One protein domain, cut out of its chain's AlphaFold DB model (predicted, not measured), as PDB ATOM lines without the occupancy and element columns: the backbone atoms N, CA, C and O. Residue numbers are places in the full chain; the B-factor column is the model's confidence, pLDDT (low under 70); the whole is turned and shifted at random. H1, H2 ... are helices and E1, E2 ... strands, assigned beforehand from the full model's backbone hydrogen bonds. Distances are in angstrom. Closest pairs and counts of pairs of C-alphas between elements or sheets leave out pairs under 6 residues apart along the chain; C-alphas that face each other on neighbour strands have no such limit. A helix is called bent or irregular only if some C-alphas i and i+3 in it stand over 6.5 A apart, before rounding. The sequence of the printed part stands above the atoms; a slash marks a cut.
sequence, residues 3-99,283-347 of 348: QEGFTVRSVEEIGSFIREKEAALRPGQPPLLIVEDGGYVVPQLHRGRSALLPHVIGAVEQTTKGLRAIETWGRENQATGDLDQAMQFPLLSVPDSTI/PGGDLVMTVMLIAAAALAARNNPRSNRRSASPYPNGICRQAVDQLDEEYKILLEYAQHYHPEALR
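What this domain is: This is residues 3 to 99 and 283 to 347 of the 348 residues of the protein "AdoHcyase_NAD domain-containing protein" of Candidatus Sulfopaludibacter sp. SbA4 (UniProt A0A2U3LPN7). A small sheet of four parallel strands makes the middle, with the long H5 covering one face and H3 the other, H2 side by side with H3. H1 lies beyond H2 at one end of the length, H6, H7 and H8 lead away at the other, and residues 3 to 8 stick out as a tail. The 162 printed residues, with eight named helices and four named strands in the order H1 E1 H2 E2 H3 H4 E3 H5 E4 H6 H7 H8, are of mixed class; the sheet's order is E1 E2 E3 E4. The whole is compact, with a radius of gyration of the C-alphas of 16.9 A and spans of 55 by 44 by 37 A.

How they stand to each other: Start at H1, residues 11 to 23, close to but not clearly touching H2, residues 42 to 47; their closest C-alphas, Gly 15 and Gln 44, are 7.4 A apart. Next find E1, residues 32 to 36, parallel to E2, residues 56 to 61; N 36 and O 60 are within hydrogen-bond range at 2.9 A. H3, residues 64 to 76, and H4, residues 83 to 86, lead to E3, residues 90 to 93, parallel to E2, with N 92 and O 59 at 2.8 A. E1, H2, E2 and E2, H3 H4, E3 are strand-helix-strand units, parallel neighbours with helices between, both right-handed crossovers. H3 touches H2 with residues 69 to 73, closest C-alphas Ile 70 and Pro 43 at 5.6 A, and H4 with residues 71 to 75, Gly 74 and Leu 83 at 5.2 A. H5, residues 284 to 302, lies over E2 at a height of 9.4 A, on the opposite face to H3, at 10.3 A: three layers, helices on both faces. E4, residues 318 to 320, is parallel to E3, with N 320 and O 91 at 2.7 A. H6, residues 323 to 331, touches H5 about perpendicular at 86 degrees, C-alphas Val 324 and Ala 295 closest at 6.6 A. H7, residues 333 to 341, touches H5 at Tyr 337 and Leu 287, C-alphas 6.7 A apart; H8, residues 343 to 346, touches H7 only at the corner, only just, with 3 pairs of C-alphas within 8 A. Every O i to N i+4 pair is within hydrogen-bond range in H2, H3, H5, H6 and H7, and 7 of 9 in H1; H4 and H8 are too short.

Where its parts are: Find C-alpha 11 at (209.672, 354.519, 370.405); H1 runs 19.5 A, irregular at C-alphas 12 and 15, 7.6 A apart. H3 spans 18.2 A, E2 14.1 A and H5 27.5 A. H8 ends at C-alpha 346, (247.926, 367.423, 379.360).

The domain as a whole: Residues 100 to 282 are not printed; C-alphas 99 and 283 are 13.4 A apart. The link H5 to E4 is long. Confidence is under 70 at residues 78 to 82, 84 to 85 and 304 to 313.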
ATOM      1  N   GLN A   3     219.470 348.426 356.342       92.25
ATOM      2  CA  GLN A   3     220.387 347.853 355.346       92.25
ATOM      3  C   GLN A   3     221.573 347.091 355.965       92.25
ATOM      4  O   GLN A   3     222.116 346.194 355.332       92.25
ATOM      5  N   GLU A   4     221.932 347.406 357.211       92.75
ATOM      6  CA  GLU A   4     222.998 346.751 357.985       92.75
ATOM      7  C   GLU A   4     222.441 345.606 358.859       92.75
ATOM      8  O   GLU A   4     223.124 345.090 359.741       92.75
ATOM      9  N   GLY A   5     221.172 345.223 358.665       92.44
ATOM     10  CA  GLY A   5     220.515 344.139 359.404       92.44
ATOM     11  C   GLY A   5     219.927 344.536 360.762       92.44
ATOM     12  O   GLY A   5     219.429 343.669 361.482       92.44
ATOM     13  N   PHE A   6     219.937 345.822 361.128       93.19
ATOM     14  CA  PHE A   6     219.277 346.283 362.353       93.19
ATOM     15  C   PHE A   6     217.756 346.331 362.177       93.19
ATOM     16  O   PHE A   6     217.245 346.791 361.161       93.19
ATOM     17  N   THR A   7     217.015 345.915 363.205       92.44
ATOM     18  CA  THR A   7     215.570 346.171 363.271       92.44
ATOM     19  C   THR A   7     215.342 347.573 363.822       92.44
ATOM     20  O   THR A   7     215.724 347.842 364.959       92.44
ATOM     21  N   VAL A   8     214.712 348.449 363.038       93.06
ATOM     22  CA  VAL A   8     214.351 349.808 363.462       93.06
ATOM     23  C   VAL A   8     212.843 349.873 363.704       93.06
ATOM     24  O   VAL A   8     212.050 349.335 362.928       93.06
ATOM     25  N   ARG A   9     212.448 350.475 364.826       91.94
ATOM     26  CA  ARG A   9     211.054 350.667 365.251       91.94
ATOM     27  C   ARG A   9     210.912 352.024 365.918       91.94
ATOM     28  O   ARG A   9     211.897 352.557 366.432       91.94
ATOM     29  N   SER A  10     209.698 352.553 365.918       92.44
ATOM     30  CA  SER A  10     209.396 353.789 366.630       92.44
ATOM     31  C   SER A  10     209.386 353.563 368.143       92.44
ATOM     32  O   SER A  10     209.079 352.465 368.615       92.44
ATOM     33  N   VAL A  11     209.686 354.601 368.929       88.06
ATOM     34  CA  VAL A  11     209.672 354.519 370.405       88.06
ATOM     35  C   VAL A  11     208.270 354.184 370.942       88.06
ATOM     36  O   VAL A  11     208.125 353.491 371.950       88.06
ATOM     37  N   GLU A  12     207.224 354.585 370.221       90.75
ATOM     38  CA  GLU A  12     205.819 354.284 370.514       90.75
ATOM     39  C   GLU A  12     205.505 352.781 370.413       90.75
ATOM     40  O   GLU A  12     204.540 352.302 371.009       90.75
ATOM     41  N   GLU A  13     206.331 352.016 369.698       94.31
ATOM     42  CA  GLU A  13     206.156 350.578 369.473       94.31
ATOM     43  C   GLU A  13     206.930 349.711 370.478       94.31
ATOM     44  O   GLU A  13     206.915 348.484 370.370       94.31
ATOM     45  N   ILE A  14     207.597 350.295 371.483       93.06
ATOM     46  CA  ILE A  14     208.413 349.523 372.441       93.06
ATOM     47  C   ILE A  14     207.606 348.398 373.099       93.06
ATOM     48  O   ILE A  14     208.087 347.270 373.206       93.06
ATOM     49  N   GLY A  15     206.360 348.665 373.496       92.88
ATOM     50  CA  GLY A  15     205.522 347.664 374.152       92.88
ATOM     51  C   GLY A  15     205.189 346.465 373.254       92.88
ATOM     52  O   GLY A  15     205.204 345.326 373.721       92.88
ATOM     53  N   SER A  16     204.886 346.689 371.969       94.38
ATOM     54  CA  SER A  16     204.666 345.595 371.010       94.38
ATOM     55  C   SER A  16     205.965 344.871 370.679       94.38
ATOM     56  O   SER A  16     205.959 343.644 370.605       94.38
ATOM     57  N   PHE A  17     207.073 345.601 370.560       94.25
ATOM     58  CA  PHE A  17     208.390 345.027 370.303       94.25
ATOM     59  C   PHE A  17     208.856 344.102 371.436       94.25
ATOM     60  O   PHE A  17     209.326 342.997 371.169       94.25
ATOM     61  N   ILE A  18     208.665 344.494 372.702       94.62
ATOM     62  CA  ILE A  18     208.958 343.638 373.865       94.62
ATOM     63  C   ILE A  18     208.168 342.325 373.773       94.62
ATOM     64  O   ILE A  18     208.766 341.253 373.851       94.62
ATOM     65  N   ARG A  19     206.852 342.389 373.520       94.56
ATOM     66  CA  ARG A  19     205.998 341.190 373.391       94.56
ATOM     67  C   ARG A  19     206.408 340.286 372.228       94.56
ATOM     68  O   ARG A  19     206.364 339.064 372.349       94.56
ATOM     69  N   GLU A  20     206.811 340.871 371.102       94.81
ATOM     70  CA  GLU A  20     207.344 340.122 369.957       94.81
ATOM     71  C   GLU A  20     208.597 339.331 370.361       94.81
ATOM     72  O   GLU A  20     208.700 338.135 370.073       94.81
ATOM     73  N   LYS A  21     209.533 339.972 371.072       93.50
ATOM     74  CA  LYS A  21     210.760 339.317 371.542       93.50
ATOM     75  C   LYS A  21     210.482 338.242 372.584       93.50
ATOM     76  O   LYS A  21     211.100 337.185 372.507       93.50
ATOM     77  N   GLU A  22     209.525 338.454 373.482       93.56
ATOM     78  CA  GLU A  22     209.063 337.427 374.425       93.56
ATOM     79  C   GLU A  22     208.516 336.191 373.706       93.56
ATOM     80  O   GLU A  22     208.910 335.070 374.019       93.56
ATOM     81  N   ALA A  23     207.660 336.376 372.697       94.06
ATOM     82  CA  ALA A  23     207.109 335.268 371.914       94.06
ATOM     83  C   ALA A  23     208.183 334.521 371.095       94.06
ATOM     84  O   ALA A  23     208.056 333.326 370.806       94.06
ATOM     85  N   ALA A  24     209.257 335.219 370.723       92.00
ATOM     86  CA  ALA A  24     210.395 334.663 370.001       92.00
ATOM     87  C   ALA A  24     211.461 334.027 370.913       92.00
ATOM     88  O   ALA A  24     212.430 333.468 370.386       92.00
ATOM     89  N   LEU A  25     211.303 334.071 372.243       91.62
ATOM     90  CA  LEU A  25     212.257 333.466 373.171       91.62
ATOM     91  C   LEU A  25     212.409 331.966 372.896       91.62
ATOM     92  O   LEU A  25     211.443 331.232 372.656       91.62
ATOM     93  N   ARG A  26     213.658 331.501 372.909       90.00
ATOM     94  CA  ARG A  26     214.019 330.088 372.749       90.00
ATOM     95  C   ARG A  26     215.145 329.722 373.718       90.00
ATOM     96  O   ARG A  26     216.037 330.543 373.945       90.00
ATOM     97  N   PRO A  27     215.171 328.480 374.237       84.12
ATOM     98  CA  PRO A  27     216.313 327.985 374.995       84.12
ATOM     99  C   PRO A  27     217.617 328.134 374.206       84.12
ATOM    100  O   PRO A  27     217.661 327.874 373.004       84.12
ATOM    101  N   GLY A  28     218.690 328.547 374.881       80.56
ATOM    102  CA  GLY A  28     220.012 328.667 374.265       80.56
ATOM    103  C   GLY A  28     220.265 329.962 373.483       80.56
ATOM    104  O   GLY A  28     221.385 330.140 372.997       80.56
ATOM    105  N   GLN A  29     219.308 330.895 373.417       84.62
ATOM    106  CA  GLN A  29     219.545 332.214 372.822       84.62
ATOM    107  C   GLN A  29     220.680 332.986 373.526       84.62
ATOM    108  O   GLN A  29     220.975 332.725 374.700       84.62
ATOM    109  N   PRO A  30     221.367 333.895 372.807       84.62
ATOM    110  CA  PRO A  30     222.338 334.800 373.409       84.62
ATOM    111  C   PRO A  30     221.704 335.668 374.508       84.62
ATOM    112  O   PRO A  30     220.511 335.966 374.427       84.62
ATOM    113  N   PRO A  31     222.487 336.091 375.517       89.44
ATOM    114  CA  PRO A  31     222.024 337.070 376.490       89.44
ATOM    115  C   PRO A  31     221.673 338.403 375.821       89.44
ATOM    116  O   PRO A  31     222.211 338.749 374.768       89.44
ATOM    117  N   LEU A  32     220.795 339.162 376.470       93.38
ATOM    118  CA  LEU A  32     220.352 340.480 376.035       93.38
ATOM    119  C   LEU A  32     221.129 341.565 376.781       93.38
ATOM    120  O   LEU A  32     221.279 341.510 377.999       93.38
ATOM    121  N   LEU A  33     221.583 342.570 376.047       95.25
ATOM    122  CA  LEU A  33     222.186 343.781 376.589       95.25
ATOM    123  C   LEU A  33     221.329 344.967 376.158       95.25
ATOM    124  O   LEU A  33     220.914 345.033 375.000       95.25
ATOM    125  N   ILE A  34     221.076 345.889 377.079       96.56
ATOM    126  CA  ILE A  34     220.306 347.099 376.799       96.56
ATOM    127  C   ILE A  34     221.262 348.289 376.790       96.56
ATOM    128  O   ILE A  34     222.058 348.469 377.706       96.56
ATOM    129  N   VAL A  35     221.177 349.107 375.749       96.94
ATOM    130  CA  VAL A  35     221.855 350.401 375.668       96.94
ATOM    131  C   VAL A  35     220.768 351.420 375.367       96.94
ATOM    132  O   VAL A  35     220.118 351.320 374.327       96.94
ATOM    133  N   GLU A  36     220.513 352.331 376.300       93.44
ATOM    134  CA  GLU A  36     219.386 353.260 376.235       93.44
ATOM    135  C   GLU A  36     219.793 354.724 376.435       93.44
ATOM    136  O   GLU A  36     220.730 355.073 377.157       93.44
ATOM    137  N   ASP A  37     219.038 355.574 375.747       91.44
ATOM    138  CA  ASP A  37     219.054 357.027 375.821       91.44
ATOM    139  C   ASP A  37     217.604 357.456 376.097       91.44
ATOM    140  O   ASP A  37     216.760 357.462 375.198       91.44
ATOM    141  N   GLY A  38     217.277 357.688 377.373       88.94
ATOM    142  CA  GLY A  38     215.975 358.224 377.789       88.94
ATOM    143  C   GLY A  38     215.109 357.309 378.659       88.94
ATOM    144  O   GLY A  38     214.021 357.737 379.053       88.94
ATOM    145  N   GLY A  39     215.573 356.106 379.013       91.06
ATOM    146  CA  GLY A  39     214.929 355.209 379.985       91.06
ATOM    147  C   GLY A  39     213.590 354.637 379.536       91.06
ATOM    148  O   GLY A  39     212.655 354.529 380.332       91.06
ATOM    149  N   TYR A  40     213.450 354.316 378.251       92.00
ATOM    150  CA  TYR A  40     212.182 353.842 377.694       92.00
ATOM    151  C   TYR A  40     211.962 352.337 377.867       92.00
ATOM    152  O   TYR A  40     210.810 351.897 377.949       92.00
ATOM    153  N   VAL A  41     213.037 351.542 377.907       94.69
ATOM    154  CA  VAL A  41     212.961 350.074 377.844       94.69
ATOM    155  C   VAL A  41     212.993 349.467 379.241       94.69
ATOM    156  O   VAL A  41     212.100 348.688 379.586       94.69
ATOM    157  N   VAL A  42     213.973 349.837 380.069       94.38
ATOM    158  CA  VAL A  42     214.181 349.209 381.387       94.38
ATOM    159  C   VAL A  42     212.954 349.321 382.304       94.38
ATOM    160  O   VAL A  42     212.538 348.285 382.842       94.38
ATOM    161  N   PRO A  43     212.298 350.492 382.452       91.75
ATOM    162  CA  PRO A  43     211.076 350.585 383.249       91.75
ATOM    163  C   PRO A  43     209.926 349.738 382.698       91.75
ATOM    164  O   PRO A  43     209.149 349.184 383.472       91.75
ATOM    165  N   GLN A  44     209.788 349.622 381.373       92.38
ATOM    166  CA  GLN A  44     208.713 348.830 380.765       92.38
ATOM    167  C   GLN A  44     208.906 347.333 380.996       92.38
ATOM    168  O   GLN A  44     207.944 346.655 381.361       92.38
ATOM    169  N   LEU A  45     210.138 346.829 380.858       93.75
ATOM    170  CA  LEU A  45     210.452 345.428 381.141       93.75
ATOM    171  C   LEU A  45     210.077 345.053 382.577       93.75
ATOM    172  O   LEU A  45     209.426 344.031 382.797       93.75
ATOM    173  N   HIS A  46     210.432 345.895 383.549       91.56
ATOM    174  CA  HIS A  46     210.150 345.611 384.951       91.56
ATOM    175  C   HIS A  46     208.669 345.789 385.318       91.56
ATOM    176  O   HIS A  46     208.106 344.907 385.971       91.56
ATOM    177  N   ARG A  47     207.999 346.866 384.871       89.00
ATOM    178  CA  ARG A  47     206.545 347.050 385.088       89.00
ATOM    179  C   ARG A  47     205.736 345.897 384.502       89.00
ATOM    180  O   ARG A  47     204.806 345.414 385.141       89.00
ATOM    181  N   GLY A  48     206.108 345.449 383.304       85.94
ATOM    182  CA  GLY A  48     205.463 344.333 382.620       85.94
ATOM    183  C   GLY A  48     205.822 342.958 383.183       85.94
ATOM    184  O   GLY A  48     205.230 341.977 382.745       85.94
ATOM    185  N   ARG A  49     206.777 342.870 384.128       89.25
ATOM    186  CA  ARG A  49     207.371 341.605 384.605       89.25
ATOM    187  C   ARG A  49     207.768 340.704 383.435       89.25
ATOM    188  O   ARG A  49     207.411 339.528 383.389       89.25
ATOM    189  N   SER A  50     208.465 341.306 382.477       93.50
ATOM    190  CA  SER A  50     208.753 340.693 381.189       93.50
ATOM    191  C   SER A  50     209.480 339.357 381.335       93.50
ATOM    192  O   SER A  50     210.412 339.225 382.134       93.50
ATOM    193  N   ALA A  51     209.120 338.388 380.492       93.62
ATOM    194  CA  ALA A  51     209.825 337.108 380.401       93.62
ATOM    195  C   ALA A  51     211.273 337.267 379.896       93.62
ATOM    196  O   ALA A  51     212.068 336.338 380.014       93.62
ATOM    197  N   LEU A  52     211.633 338.442 379.363       94.31
ATOM    198  CA  LEU A  52     212.996 338.779 378.947       94.31
ATOM    199  C   LEU A  52     213.923 339.081 380.128       94.31
ATOM    200  O   LEU A  52     215.130 338.934 379.966       94.31
ATOM    201  N   LEU A  53     213.401 339.489 381.295       92.62
ATOM    202  CA  LEU A  53     214.216 339.950 382.432       92.62
ATOM    203  C   LEU A  53     215.343 338.970 382.820       92.62
ATOM    204  O   LEU A  53     216.481 339.424 382.923       92.62
ATOM    205  N   PRO A  54     215.110 337.642 382.930       90.56
ATOM    206  CA  PRO A  54     216.168 336.686 383.278       90.56
ATOM    207  C   PRO A  54     217.255 336.523 382.206       90.56
ATOM    208  O   PRO A  54     218.282 335.893 382.455       90.56
ATOM    209  N   HIS A  55     217.023 337.038 380.996       91.44
ATOM    210  CA  HIS A  55     217.955 336.975 379.874       91.44
ATOM    211  C   HIS A  55     218.779 338.257 379.714       91.44
ATOM    212  O   HIS A  55     219.718 338.264 378.914       91.44
ATOM    213  N   VAL A  56     218.449 339.327 380.445       93.50
ATOM    214  CA  VAL A  56     219.173 340.599 380.391       93.50
ATOM    215  C   VAL A  56     220.386 340.543 381.317       93.50
ATOM    216  O   VAL A  56     220.251 340.334 382.517       93.50
ATOM    217  N   ILE A  57     221.581 340.749 380.763       92.88
ATOM    218  CA  ILE A  57     222.840 340.748 381.534       92.88
ATOM    219  C   ILE A  57     223.193 342.119 382.122       92.88
ATOM    220  O   ILE A  57     224.060 342.217 382.992       92.88
ATOM    221  N   GLY A  58     222.521 343.168 381.651       95.06
ATOM    222  CA  GLY A  58     222.607 344.520 382.179       95.06
ATOM    223  C   GLY A  58     222.089 345.569 381.200       95.06
ATOM    224  O   GLY A  58     221.736 345.263 380.055       95.06
ATOM    225  N   ALA A  59     222.073 346.812 381.668       96.81
ATOM    226  CA  ALA A  59     221.721 347.986 380.885       96.81
ATOM    227  C   ALA A  59     222.758 349.105 381.044       96.81
ATOM    228  O   ALA A  59     223.412 349.217 382.079       96.81
ATOM    229  N   VAL A  60     222.876 349.957 380.033       97.69
ATOM    230  CA  VAL A  60     223.588 351.236 380.109       97.69
ATOM    231  C   VAL A  60     222.573 352.336 379.835       97.69
ATOM    232  O   VAL A  60     221.974 352.328 378.762       97.69
ATOM    233  N   GLU A  61     222.396 353.270 380.769       96.56
ATOM    234  CA  GLU A  61     221.544 354.451 380.566       96.56
ATOM    235  C   GLU A  61     222.407 355.699 380.444       96.56
ATOM    236  O   GLU A  61     223.215 356.006 381.327       96.56
ATOM    237  N   GLN A  62     222.218 356.424 379.344       93.62
ATOM    238  CA  GLN A  62     223.011 357.602 379.030       93.62
ATOM    239  C   GLN A  62     222.511 358.875 379.726       93.62
ATOM    240  O   GLN A  62     223.316 359.739 380.095       93.62
ATOM    241  N   THR A  63     221.200 359.046 379.879       90.56
ATOM    242  CA  THR A  63     220.576 360.336 380.198       90.56
ATOM    243  C   THR A  63     220.077 360.450 381.627       90.56
ATOM    244  O   THR A  63     219.565 359.515 382.239       90.56
ATOM    245  N   THR A  64     220.094 361.682 382.136       89.44
ATOM    246  CA  THR A  64     219.454 362.018 383.412       89.44
ATOM    247  C   THR A  64     217.943 361.770 383.386       89.44
ATOM    248  O   THR A  64     217.377 361.381 384.406       89.44
ATOM    249  N   LYS A  65     217.271 361.983 382.243       87.94
ATOM    250  CA  LYS A  65     215.835 361.691 382.080       87.94
ATOM    251  C   LYS A  65     215.565 360.204 382.300       87.94
ATOM    252  O   LYS A  65     214.693 359.865 383.099       87.94
ATOM    253  N   GLY A  66     216.314 359.343 381.617       90.94
ATOM    254  CA  GLY A  66     216.127 357.905 381.708       90.94
ATOM    255  C   GLY A  66     216.421 357.369 383.099       90.94
ATOM    256  O   GLY A  66     215.595 356.654 383.667       90.94
ATOM    257  N   LEU A  67     217.503 357.845 383.722       92.25
ATOM    258  CA  LEU A  67     217.809 357.508 385.109       92.25
ATOM    259  C   LEU A  67     216.658 357.890 386.059       92.25
ATOM    260  O   LEU A  67     216.212 357.065 386.856       92.25
ATOM    261  N   ARG A  68     216.104 359.105 385.931       89.75
ATOM    262  CA  ARG A  68     214.940 359.552 386.725       89.75
ATOM    263  C   ARG A  68     213.697 358.700 386.479       89.75
ATOM    264  O   ARG A  68     212.923 358.482 387.413       89.75
ATOM    265  N   ALA A  69     213.465 358.241 385.249       89.69
ATOM    266  CA  ALA A  69     212.332 357.374 384.932       89.69
ATOM    267  C   ALA A  69     212.442 356.022 385.659       89.69
ATOM    268  O   ALA A  69     211.443 355.519 386.179       89.69
ATOM    269  N   ILE A  70     213.656 355.477 385.758       90.06
ATOM    270  CA  ILE A  70     213.956 354.221 386.458       90.06
ATOM    271  C   ILE A  70     213.849 354.406 387.974       90.06
ATOM    272  O   ILE A  70     213.194 353.611 388.645       90.06
ATOM    273  N   GLU A  71     214.392 355.498 388.513       88.88
ATOM    274  CA  GLU A  71     214.236 355.859 389.929       88.88
ATOM    275  C   GLU A  71     212.764 356.037 390.324       88.88
ATOM    276  O   GLU A  71     212.333 355.619 391.398       88.88
ATOM    277  N   THR A  72     211.976 356.667 389.452       88.12
ATOM    278  CA  THR A  72     210.541 356.887 389.672       88.12
ATOM    279  C   THR A  72     209.786 355.567 389.647       88.12
ATOM    280  O   THR A  72     209.047 355.287 390.587       88.12
ATOM    281  N   TRP A  73     210.052 354.716 388.651       87.25
ATOM    282  CA  TRP A  73     209.514 353.357 388.619       87.25
ATOM    283  C   TRP A  73     209.829 352.589 389.909       87.25
ATOM    284  O   TRP A  73     208.919 352.016 390.509       87.25
ATOM    285  N   GLY A  74     211.087 352.585 390.354       84.38
ATOM    286  CA  GLY A  74     211.460 351.829 391.543       84.38
ATOM    287  C   GLY A  74     210.802 352.381 392.810       84.38
ATOM    288  O   GLY A  74     210.300 351.587 393.596       84.38
ATOM    289  N   ARG A  75     210.682 353.708 392.979       82.31
ATOM    290  CA  ARG A  75     209.917 354.311 394.093       82.31
ATOM    291  C   ARG A  75     208.441 353.904 394.091       82.31
ATOM    292  O   ARG A  75     207.900 353.583 395.142       82.31
ATOM    293  N   GLU A  76     207.795 353.901 392.926       81.44
ATOM    294  CA  GLU A  76     206.377 353.532 392.777       81.44
ATOM    295  C   GLU A  76     206.107 352.044 393.055       81.44
ATOM    296  O   GLU A  76     205.000 351.682 393.446       81.44
ATOM    297  N   ASN A  77     207.100 351.175 392.848       71.12
ATOM    298  CA  ASN A  77     206.952 349.718 392.932       71.12
ATOM    299  C   ASN A  77     207.560 349.114 394.218       71.12
ATOM    300  O   ASN A  77     207.686 347.893 394.329       71.12
ATOM    301  N   GLN A  78     207.916 349.944 395.208       62.31
ATOM    302  CA  GLN A  78     208.541 349.508 396.461       62.31
ATOM    303  C   GLN A  78     207.551 348.840 397.435       62.31
ATOM    304  O   GLN A  78     206.842 349.499 398.190       62.31
ATOM    305  N   ALA A  79     207.616 347.505 397.499       50.53
ATOM    306  CA  ALA A  79     207.268 346.714 398.685       50.53
ATOM    307  C   ALA A  79     208.478 346.491 399.630       50.53
ATOM    308  O   ALA A  79     208.298 346.014 400.747       50.53
ATOM    309  N   THR A  80     209.707 346.822 399.197       54.09
ATOM    310  CA  THR A  80     210.973 346.472 399.883       54.09
ATOM    311  C   THR A  80     211.836 347.668 400.318       54.09
ATOM    312  O   THR A  80     212.841 347.464 400.989       54.09
ATOM    313  N   GLY A  81     211.468 348.910 399.979       56.38
ATOM    314  CA  GLY A  81     212.171 350.127 400.427       56.38
ATOM    315  C   GLY A  81     213.539 350.412 399.781       56.38
ATOM    316  O   GLY A  81     214.095 351.480 400.020       56.38
ATOM    317  N   ASP A  82     214.063 349.511 398.941       68.50
ATOM    318  CA  ASP A  82     215.368 349.648 398.282       68.50
ATOM    319  C   ASP A  82     215.246 349.426 396.762       68.50
ATOM    320  O   ASP A  82     214.801 348.374 396.297       68.50
ATOM    321  N   LEU A  83     215.606 350.452 395.988       71.12
ATOM    322  CA  LEU A  83     215.519 350.470 394.525       71.12
ATOM    323  C   LEU A  83     216.493 349.477 393.878       71.12
ATOM    324  O   LEU A  83     216.163 348.871 392.856       71.12
ATOM    325  N   ASP A  84     217.655 349.272 394.497       69.62
ATOM    326  CA  ASP A  84     218.687 348.383 393.968       69.62
ATOM    327  C   ASP A  84     218.269 346.909 394.092       69.62
ATOM    328  O   ASP A  84     218.610 346.086 393.245       69.62
ATOM    329  N   GLN A  85     217.410 346.587 395.066       68.25
ATOM    330  CA  GLN A  85     216.830 345.248 395.230       68.25
ATOM    331  C   GLN A  85     215.658 344.960 394.280       68.25
ATOM    332  O   GLN A  85     215.316 343.797 394.067       68.25
ATOM    333  N   ALA A  86     215.015 345.991 393.723       79.38
ATOM    334  CA  ALA A  86     213.885 345.823 392.806       79.38
ATOM    335  C   ALA A  86     214.328 345.485 391.370       79.38
ATOM    336  O   ALA A  86     213.579 344.862 390.612       79.38
ATOM    337  N   MET A  87     215.535 345.904 390.990       87.94
ATOM    338  CA  MET A  87     216.126 345.660 389.675       87.94
ATOM    339  C   MET A  87     216.627 344.213 389.554       87.94
ATOM    340  O   MET A  87     217.294 343.697 390.449       87.94
ATOM    341  N   GLN A  88     216.353 343.548 388.428       89.00
ATOM    342  CA  GLN A  88     216.792 342.156 388.211       89.00
ATOM    343  C   GLN A  88     218.186 342.025 387.583       89.00
ATOM    344  O   GLN A  88     218.727 340.921 387.528       89.00
ATOM    345  N   PHE A  89     218.764 343.134 387.128       92.25
ATOM    346  CA  PHE A  89     220.076 343.201 386.487       92.25
ATOM    347  C   PHE A  89     220.772 344.535 386.820       92.25
ATOM    348  O   PHE A  89     220.102 345.478 387.254       92.25
ATOM    349  N   PRO A  90     222.099 344.649 386.633       94.12
ATOM    350  CA  PRO A  90     222.813 345.910 386.809       94.12
ATOM    351  C   PRO A  90     222.484 346.915 385.710       94.12
ATOM    352  O   PRO A  90     222.450 346.573 384.525       94.12
ATOM    353  N   LEU A  91     222.345 348.177 386.097       95.38
ATOM    354  CA  LEU A  91     222.316 349.311 385.187       95.38
ATOM    355  C   LEU A  91     223.508 350.221 385.454       95.38
ATOM    356  O   LEU A  91     223.642 350.770 386.543       95.38
ATOM    357  N   LEU A  92     224.368 350.394 384.459       96.31
ATOM    358  CA  LEU A  92     225.499 351.313 384.524       96.31
ATOM    359  C   LEU A  92     224.997 352.715 384.180       96.31
ATOM    360  O   LEU A  92     224.516 352.961 383.073       96.31
ATOM    361  N   SER A  93     225.099 353.623 385.150       96.19
ATOM    362  CA  SER A  93     224.653 355.006 384.999       96.19
ATOM    363  C   SER A  93     225.775 355.856 384.407       96.19
ATOM    364  O   SER A  93     226.761 356.156 385.077       96.19
ATOM    365  N   VAL A  94     225.624 356.271 383.151       95.88
ATOM    366  CA  VAL A  94     226.463 357.314 382.546       95.88
ATOM    367  C   VAL A  94     226.190 358.715 383.115       95.88
ATOM    368  O   VAL A  94     227.169 359.435 383.319       95.88
ATOM    369  N   PRO A  95     224.942 359.156 383.391       92.88
ATOM    370  CA  PRO A  95     224.693 360.528 383.846       92.88
ATOM    371  C   PRO A  95     225.240 360.828 385.247       92.88
ATOM    372  O   PRO A  95     225.401 362.002 385.569       92.88
ATOM    373  N   ASP A  96     225.531 359.808 386.059       94.38
ATOM    374  CA  ASP A  96     226.207 359.972 387.355       94.38
ATOM    375  C   ASP A  96     227.738 360.096 387.229       94.38
ATOM    376  O   ASP A  96     228.396 360.458 388.201       94.38
ATOM    377  N   SER A  97     228.312 359.808 386.055       94.50
ATOM    378  CA  SER A  97     229.767 359.789 385.876       94.50
ATOM    379  C   SER A  97     230.398 361.177 385.879       94.50
ATOM    380  O   SER A  97     229.845 362.152 385.355       94.50
ATOM    381  N   THR A  98     231.624 361.241 386.388       92.88
ATOM    382  CA  THR A  98     232.452 362.448 386.405       92.88
ATOM    383  C   THR A  98     232.722 362.954 384.988       92.88
ATOM    384  O   THR A  98     232.639 364.157 384.746       92.88
ATOM    385  N   ILE A  99     232.961 362.056 384.022       91.00
ATOM    386  CA  ILE A  99     233.131 362.419 382.603       91.00
ATOM    387  C   ILE A  99     231.890 363.143 382.075       91.00
ATOM    388  O   ILE A  99     231.991 364.229 381.494       91.00
ATOM    389  N   PRO A 283     234.186 367.003 369.004       74.62
ATOM    390  CA  PRO A 283     234.565 365.792 369.743       74.62
ATOM    391  C   PRO A 283     233.647 365.392 370.915       74.62
ATOM    392  O   PRO A 283     233.886 364.373 371.551       74.62
ATOM    393  N   GLY A 284     232.618 366.168 371.261       74.75
ATOM    394  CA  GLY A 284     231.761 365.862 372.417       74.75
ATOM    395  C   GLY A 284     231.021 364.533 372.297       74.75
ATOM    396  O   GLY A 284     230.981 363.755 373.252       74.75
ATOM    397  N   GLY A 285     230.470 364.266 371.107       83.62
ATOM    398  CA  GLY A 285     229.705 363.046 370.845       83.62
ATOM    399  C   GLY A 285     230.545 361.787 371.046       83.62
ATOM    400  O   GLY A 285     230.088 360.830 371.668       83.62
ATOM    401  N   ASP A 286     231.804 361.817 370.610       88.50
ATOM    402  CA  ASP A 286     232.712 360.672 370.686       88.50
ATOM    403  C   ASP A 286     232.991 360.241 372.121       88.50
ATOM    404  O   ASP A 286     233.032 359.044 372.397       88.50
ATOM    405  N   LEU A 287     233.131 361.188 373.051       89.69
ATOM    406  CA  LEU A 287     233.354 360.872 374.462       89.69
ATOM    407  C   LEU A 287     232.162 360.125 375.063       89.69
ATOM    408  O   LEU A 287     232.331 359.087 375.702       89.69
ATOM    409  N   VAL A 288     230.949 360.628 374.820       89.12
ATOM    410  CA  VAL A 288     229.713 360.007 375.314       89.12
ATOM    411  C   VAL A 288     229.529 358.620 374.696       89.12
ATOM    412  O   VAL A 288     229.288 357.655 375.424       89.12
ATOM    413  N   MET A 289     229.703 358.496 373.379       91.69
ATOM    414  CA  MET A 289     229.588 357.216 372.674       91.69
ATOM    415  C   MET A 289     230.650 356.209 373.133       91.69
ATOM    416  O   MET A 289     230.341 355.030 373.296       91.69
ATOM    417  N   THR A 290     231.876 356.664 373.404       93.69
ATOM    418  CA  THR A 290     232.965 355.831 373.939       93.69
ATOM    419  C   THR A 290     232.615 355.294 375.320       93.69
ATOM    420  O   THR A 290     232.727 354.091 375.557       93.69
ATOM    421  N   VAL A 291     232.119 356.150 376.216       94.56
ATOM    422  CA  VAL A 291     231.660 355.731 377.547       94.56
ATOM    423  C   VAL A 291     230.536 354.696 377.443       94.56
ATOM    424  O   VAL A 291     230.601 353.658 378.104       94.56
ATOM    425  N   MET A 292     229.538 354.925 376.583       95.75
ATOM    426  CA  MET A 292     228.446 353.967 376.368       95.75
ATOM    427  C   MET A 292     228.953 352.626 375.829       95.75
ATOM    428  O   MET A 292     228.553 351.574 376.328       95.75
ATOM    429  N   LEU A 293     229.850 352.653 374.839       96.06
ATOM    430  CA  LEU A 293     230.429 351.456 374.234       96.06
ATOM    431  C   LEU A 293     231.247 350.650 375.248       96.06
ATOM    432  O   LEU A 293     231.089 349.432 375.328       96.06
ATOM    433  N   ILE A 294     232.093 351.311 376.041       95.69
ATOM    434  CA  ILE A 294     232.923 350.650 377.054       95.69
ATOM    435  C   ILE A 294     232.054 350.071 378.173       95.69
ATOM    436  O   ILE A 294     232.266 348.925 378.566       95.69
ATOM    437  N   ALA A 295     231.034 350.796 378.639       95.94
ATOM    438  CA  ALA A 295     230.082 350.285 379.627       95.94
ATOM    439  C   ALA A 295     229.322 349.050 379.108       95.94
ATOM    440  O   ALA A 295     229.216 348.035 379.801       95.94
ATOM    441  N   ALA A 296     228.857 349.099 377.856       95.69
ATOM    442  CA  ALA A 296     228.180 347.989 377.196       95.69
ATOM    443  C   ALA A 296     229.107 346.768 377.046       95.69
ATOM    444  O   ALA A 296     228.725 345.639 377.370       95.69
ATOM    445  N   ALA A 297     230.350 346.988 376.615       94.06
ATOM    446  CA  ALA A 297     231.361 345.944 376.493       94.06
ATOM    447  C   ALA A 297     231.735 345.339 377.855       94.06
ATOM    448  O   ALA A 297     231.890 344.121 377.959       94.06
ATOM    449  N   ALA A 298     231.832 346.154 378.909       92.62
ATOM    450  CA  ALA A 298     232.115 345.692 380.263       92.62
ATOM    451  C   ALA A 298     231.012 344.763 380.782       92.62
ATOM    452  O   ALA A 298     231.319 343.674 381.273       92.62
ATOM    453  N   LEU A 299     229.739 345.126 380.594       92.25
ATOM    454  CA  LEU A 299     228.607 344.246 380.891       92.25
ATOM    455  C   LEU A 299     228.676 342.948 380.074       92.25
ATOM    456  O   LEU A 299     228.608 341.855 380.635       92.25
ATOM    457  N   ALA A 300     228.878 343.043 378.759       90.00
ATOM    458  CA  ALA A 300     228.955 341.874 377.883       90.00
ATOM    459  C   ALA A 300     230.104 340.916 378.245       90.00
ATOM    460  O   ALA A 300     229.951 339.698 378.147       90.00
ATOM    461  N   ALA A 301     231.251 341.444 378.674       86.19
ATOM    462  CA  ALA A 301     232.424 340.647 379.012       86.19
ATOM    463  C   ALA A 301     232.365 340.044 380.425       86.19
ATOM    464  O   ALA A 301     232.893 338.951 380.635       86.19
ATOM    465  N   ARG A 302     231.765 340.753 381.391       80.06
ATOM    466  CA  ARG A 302     231.845 340.425 382.829       80.06
ATOM    467  C   ARG A 302     230.563 339.802 383.385       80.06
ATOM    468  O   ARG A 302     230.631 339.102 384.389       80.06
ATOM    469  N   ASN A 303     229.429 339.988 382.705       72.75
ATOM    470  CA  ASN A 303     228.121 339.490 383.147       72.75
ATOM    471  C   ASN A 303     227.547 338.411 382.239       72.75
ATOM    472  O   ASN A 303     226.442 337.927 382.473       72.75
ATOM    473  N   ASN A 304     228.278 338.013 381.199       68.62
ATOM    474  CA  ASN A 304     227.852 336.908 380.364       68.62
ATOM    475  C   ASN A 304     228.081 335.576 381.106       68.62
ATOM    476  O   ASN A 304     229.238 335.198 381.325       68.62
ATOM    477  N   PRO A 305     227.012 334.820 381.432       62.31
ATOM    478  CA  PRO A 305     227.117 333.548 382.152       62.31
ATOM    479  C   PRO A 305     227.867 332.464 381.362       62.31
ATOM    480  O   PRO A 305     228.233 331.435 381.921       62.31
ATOM    481  N   ARG A 306     228.108 332.681 380.059       62.78
ATOM    482  CA  ARG A 306     228.921 331.807 379.200       62.78
ATOM    483  C   ARG A 306     230.402 332.181 379.166       62.78
ATOM    484  O   ARG A 306     231.180 331.467 378.537       62.78
ATOM    485  N   SER A 307     230.811 333.293 379.776       60.19
ATOM    486  CA  SER A 307     232.226 333.658 379.816       60.19
ATOM    487  C   SER A 307     232.975 332.717 380.773       60.19
ATOM    488  O   SER A 307     232.544 332.466 381.895       60.19
ATOM    489  N   ASN A 308     234.120 332.180 380.339       48.91
ATOM    490  CA  ASN A 308     234.953 331.280 381.155       48.91
ATOM    491  C   ASN A 308     235.599 331.970 382.376       48.91
ATOM    492  O   ASN A 308     236.294 331.322 383.161       48.91
ATOM    493  N   ARG A 309     235.392 333.279 382.560       55.25
ATOM    494  CA  ARG A 309     235.825 334.007 383.752       55.25
ATOM    495  C   ARG A 309     234.747 333.846 384.825       55.25
ATOM    496  O   ARG A 309     233.805 334.621 384.877       55.25
ATOM    497  N   ARG A 310     234.902 332.843 385.701       42.91
ATOM    498  CA  ARG A 310     234.122 332.664 386.948       42.91
ATOM    499  C   ARG A 310     234.408 333.773 387.979       42.91
ATOM    500  O   ARG A 310     234.780 333.495 389.114       42.91
ATOM    501  N   SER A 311     234.272 335.031 387.587       48.66
ATOM    502  CA  SER A 311     234.094 336.133 388.524       48.66
ATOM    503  C   SER A 311     232.596 336.369 388.609       48.66
ATOM    504  O   SER A 311     231.944 336.442 387.571       48.66
ATOM    505  N   ALA A 312     232.037 336.498 389.814       54.75
ATOM    506  CA  ALA A 312     230.740 337.154 389.942       54.75
ATOM    507  C   ALA A 312     230.804 338.489 389.177       54.75
ATOM    508  O   ALA A 312     231.866 339.126 389.164       54.75
ATOM    509  N   SER A 313     229.711 338.870 388.505       62.75
ATOM    510  CA  SER A 313     229.575 340.211 387.927       62.75
ATOM    511  C   SER A 313     230.084 341.227 388.956       62.75
ATOM    512  O   SER A 313     229.577 341.211 390.081       62.75
ATOM    513  N   PRO A 314     231.065 342.092 388.633       74.44
ATOM    514  CA  PRO A 314     231.481 343.132 389.570       74.44
ATOM    515  C   PRO A 314     230.359 344.155 389.797       74.44
ATOM    516  O   PRO A 314     230.416 344.931 390.745       74.44
ATOM    517  N   TYR A 315     229.336 344.149 388.937       88.25
ATOM    518  CA  TYR A 315     228.191 345.041 388.998       88.25
ATOM    519  C   TYR A 315     227.018 344.340 389.701       88.25
ATOM    520  O   TYR A 315     226.494 343.354 389.165       88.25
ATOM    521  N   PRO A 316     226.606 344.795 390.896       88.06
ATOM    522  CA  PRO A 316     225.415 344.269 391.551       88.06
ATOM    523  C   PRO A 316     224.155 344.664 390.775       88.06
ATOM    524  O   PRO A 316     224.137 345.666 390.063       88.06
ATOM    525  N   ASN A 317     223.078 343.897 390.942       89.31
ATOM    526  CA  ASN A 317     221.760 344.341 390.498       89.31
ATOM    527  C   ASN A 317     221.426 345.708 391.111       89.31
ATOM    528  O   ASN A 317     221.790 345.969 392.257       89.31
ATOM    529  N   GLY A 318     220.754 346.566 390.341       91.00
ATOM    530  CA  GLY A 318     220.505 347.950 390.742       91.00
ATOM    531  C   GLY A 318     221.267 348.968 389.905       91.00
ATOM    532  O   GLY A 318     221.868 348.643 388.875       91.00
ATOM    533  N   ILE A 319     221.207 350.227 390.333       93.12
ATOM    534  CA  ILE A 319     221.852 351.335 389.628       93.12
ATOM    535  C   ILE A 319     223.312 351.432 390.084       93.12
ATOM    536  O   ILE A 319     223.641 351.933 391.157       93.12
ATOM    537  N   CYS A 320     224.222 351.019 389.212       94.06
ATOM    538  CA  CYS A 320     225.662 351.097 389.402       94.06
ATOM    539  C   CYS A 320     226.182 352.503 389.056       94.06
ATOM    540  O   CYS A 320     226.724 352.732 387.972       94.06
ATOM    541  N   ARG A 321     226.022 353.453 389.983       94.12
ATOM    542  CA  ARG A 321     226.365 354.876 389.767       94.12
ATOM    543  C   ARG A 321     227.850 355.154 389.551       94.12
ATOM    544  O   ARG A 321     228.201 356.050 388.802       94.12
ATOM    545  N   GLN A 322     228.719 354.377 390.194       94.69
ATOM    546  CA  GLN A 322     230.174 354.567 390.127       94.69
ATOM    547  C   GLN A 322     230.844 353.753 389.015       94.69
ATOM    548  O   GLN A 322     232.045 353.881 388.795       94.69
ATOM    549  N   ALA A 323     230.100 352.891 388.319       94.62
ATOM    550  CA  ALA A 323     230.701 351.928 387.404       94.62
ATOM    551  C   ALA A 323     231.404 352.593 386.217       94.62
ATOM    552  O   ALA A 323     232.436 352.103 385.775       94.62
ATOM    553  N   VAL A 324     230.877 353.708 385.710       95.50
ATOM    554  CA  VAL A 324     231.514 354.434 384.605       95.50
ATOM    555  C   VAL A 324     232.812 355.107 385.046       95.50
ATOM    556  O   VAL A 324     233.786 355.048 384.305       95.50
ATOM    557  N   ASP A 325     232.868 355.664 386.255       96.25
ATOM    558  CA  ASP A 325     234.101 356.263 386.783       96.25
ATOM    559  C   ASP A 325     235.174 355.189 387.029       96.25
ATOM    560  O   ASP A 325     236.331 355.374 386.672       96.25
ATOM    561  N   GLN A 326     234.783 354.010 387.521       95.31
ATOM    562  CA  GLN A 326     235.691 352.858 387.629       95.31
ATOM    563  C   GLN A 326     236.212 352.397 386.258       95.31
ATOM    564  O   GLN A 326     237.375 352.018 386.126       95.31
ATOM    565  N   LEU A 327     235.361 352.424 385.228       95.50
ATOM    566  CA  LEU A 327     235.769 352.109 383.858       95.50
ATOM    567  C   LEU A 327     236.715 353.172 383.291       95.50
ATOM    568  O   LEU A 327     237.654 352.813 382.586       95.50
ATOM    569  N   ASP A 328     236.510 354.450 383.607       96.25
ATOM    570  CA  ASP A 328     237.458 355.507 383.254       96.25
ATOM    571  C   ASP A 328     238.811 355.310 383.947       96.25
ATOM    572  O   ASP A 328     239.857 355.377 383.305       96.25
ATOM    573  N   GLU A 329     238.822 354.967 385.234       95.56
ATOM    574  CA  GLU A 329     240.060 354.659 385.950       95.56
ATOM    575  C   GLU A 329     240.811 353.468 385.341       95.56
ATOM    576  O   GLU A 329     242.045 353.506 385.251       95.56
ATOM    577  N   GLU A 330     240.088 352.429 384.917       94.56
ATOM    578  CA  GLU A 330     240.646 351.208 384.331       94.56
ATOM    579  C   GLU A 330     241.156 351.429 382.900       94.56
ATOM    580  O   GLU A 330     242.280 351.042 382.577       94.56
ATOM    581  N   TYR A 331     240.344 352.057 382.050       95.25
ATOM    582  CA  TYR A 331     240.596 352.188 380.612       95.25
ATOM    583  C   TYR A 331     241.133 353.555 380.195       95.25
ATOM    584  O   TYR A 331     241.409 353.760 379.016       95.25
ATOM    585  N   LYS A 332     241.305 354.476 381.148       95.88
ATOM    586  CA  LYS A 332     241.840 355.826 380.935       95.88
ATOM    587  C   LYS A 332     241.069 356.596 379.856       95.88
ATOM    588  O   LYS A 332     241.669 357.296 379.046       95.88
ATOM    589  N   ILE A 333     239.741 356.485 379.861       95.00
ATOM    590  CA  ILE A 333     238.850 356.998 378.807       95.00
ATOM    591  C   ILE A 333     239.044 358.503 378.612       95.00
ATOM    592  O   ILE A 333     239.261 358.964 377.490       95.00
ATOM    593  N   LEU A 334     238.997 359.276 379.698       92.88
ATOM    594  CA  LEU A 334     239.158 360.726 379.647       92.88
ATOM    595  C   LEU A 334     240.573 361.132 379.219       92.88
ATOM    596  O   LEU A 334     240.739 362.131 378.520       92.88
ATOM    597  N   LEU A 335     241.588 360.362 379.617       93.81
ATOM    598  CA  LEU A 335     242.974 360.615 379.230       93.81
ATOM    599  C   LEU A 335     243.170 360.405 377.725       93.81
ATOM    600  O   LEU A 335     243.720 361.285 377.073       93.81
ATOM    601  N   GLU A 336     242.696 359.288 377.173       93.94
ATOM    602  CA  GLU A 336     242.748 359.000 375.731       93.94
ATOM    603  C   GLU A 336     241.975 360.059 374.929       93.94
ATOM    604  O   GLU A 336     242.472 360.609 373.944       93.94
ATOM    605  N   TYR A 337     240.787 360.439 375.411       92.00
ATOM    606  CA  TYR A 337     240.010 361.540 374.845       92.00
ATOM    607  C   TYR A 337     240.800 362.858 374.827       92.00
ATOM    608  O   TYR A 337     240.857 363.543 373.803       92.00
ATOM    609  N   ALA A 338     241.428 363.215 375.950       91.88
ATOM    610  CA  ALA A 338     242.225 364.428 376.065       91.88
ATOM    611  C   ALA A 338     243.467 364.377 375.166       91.88
ATOM    612  O   ALA A 338     243.783 365.374 374.527       91.88
ATOM    613  N   GLN A 339     244.141 363.232 375.043       93.69
ATOM    614  CA  GLN A 339     245.287 363.078 374.142       93.69
ATOM    615  C   GLN A 339     244.905 363.338 372.685       93.69
ATOM    616  O   GLN A 339     245.673 363.964 371.952       93.69
ATOM    617  N   HIS A 340     243.723 362.881 372.273       91.50
ATOM    618  CA  HIS A 340     243.284 363.009 370.892       91.50
ATOM    619  C   HIS A 340     242.715 364.398 370.568       91.50
ATOM    620  O   HIS A 340     243.066 364.981 369.542       91.50
ATOM    621  N   TYR A 341     241.872 364.954 371.444       90.25
ATOM    622  CA  TYR A 341     241.129 366.187 371.152       90.25
ATOM    623  C   TYR A 341     241.634 367.432 371.874       90.25
ATOM    624  O   TYR A 341     241.442 368.539 371.374       90.25
ATOM    625  N   HIS A 342     242.283 367.275 373.027       89.62
ATOM    626  CA  HIS A 342     242.703 368.385 373.889       89.62
ATOM    627  C   HIS A 342     244.136 368.197 374.421       89.62
ATOM    628  O   HIS A 342     244.350 368.302 375.629       89.62
ATOM    629  N   PRO A 343     245.148 367.937 373.567       91.62
ATOM    630  CA  PRO A 343     246.500 367.599 374.028       91.62
ATOM    631  C   PRO A 343     247.160 368.718 374.853       91.62
ATOM    632  O   PRO A 343     248.041 368.461 375.669       91.62
ATOM    633  N   GLU A 344     246.720 369.968 374.674       92.00
ATOM    634  CA  GLU A 344     247.126 371.125 375.486       92.00
ATOM    635  C   GLU A 344     246.756 370.955 376.973       92.00
ATOM    636  O   GLU A 344     247.512 371.387 377.839       92.00
ATOM    637  N   ALA A 345     245.638 370.284 377.286       88.00
ATOM    638  CA  ALA A 345     245.178 370.055 378.658       88.00
ATOM    639  C   ALA A 345     246.079 369.090 379.452       88.00
ATOM    640  O   ALA A 345     245.961 369.006 380.670       88.00
ATOM    641  N   LEU A 346     246.984 368.380 378.770       89.06
ATOM    642  CA  LEU A 346     247.926 367.423 379.360       89.06
ATOM    643  C   LEU A 346     249.311 368.030 379.629       89.06
ATOM    644  O   LEU A 346     250.226 367.326 380.052       89.06
ATOM    645  N   ARG A 347     249.496 369.325 379.355       84.75
ATOM    646  CA  ARG A 347     250.741 370.048 379.630       84.75
ATOM    647  C   ARG A 347     250.710 370.599 381.064       84.75
ATOM    648  O   ARG A 347     250.484 371.791 381.256       84.75
TER     649      ARG A 347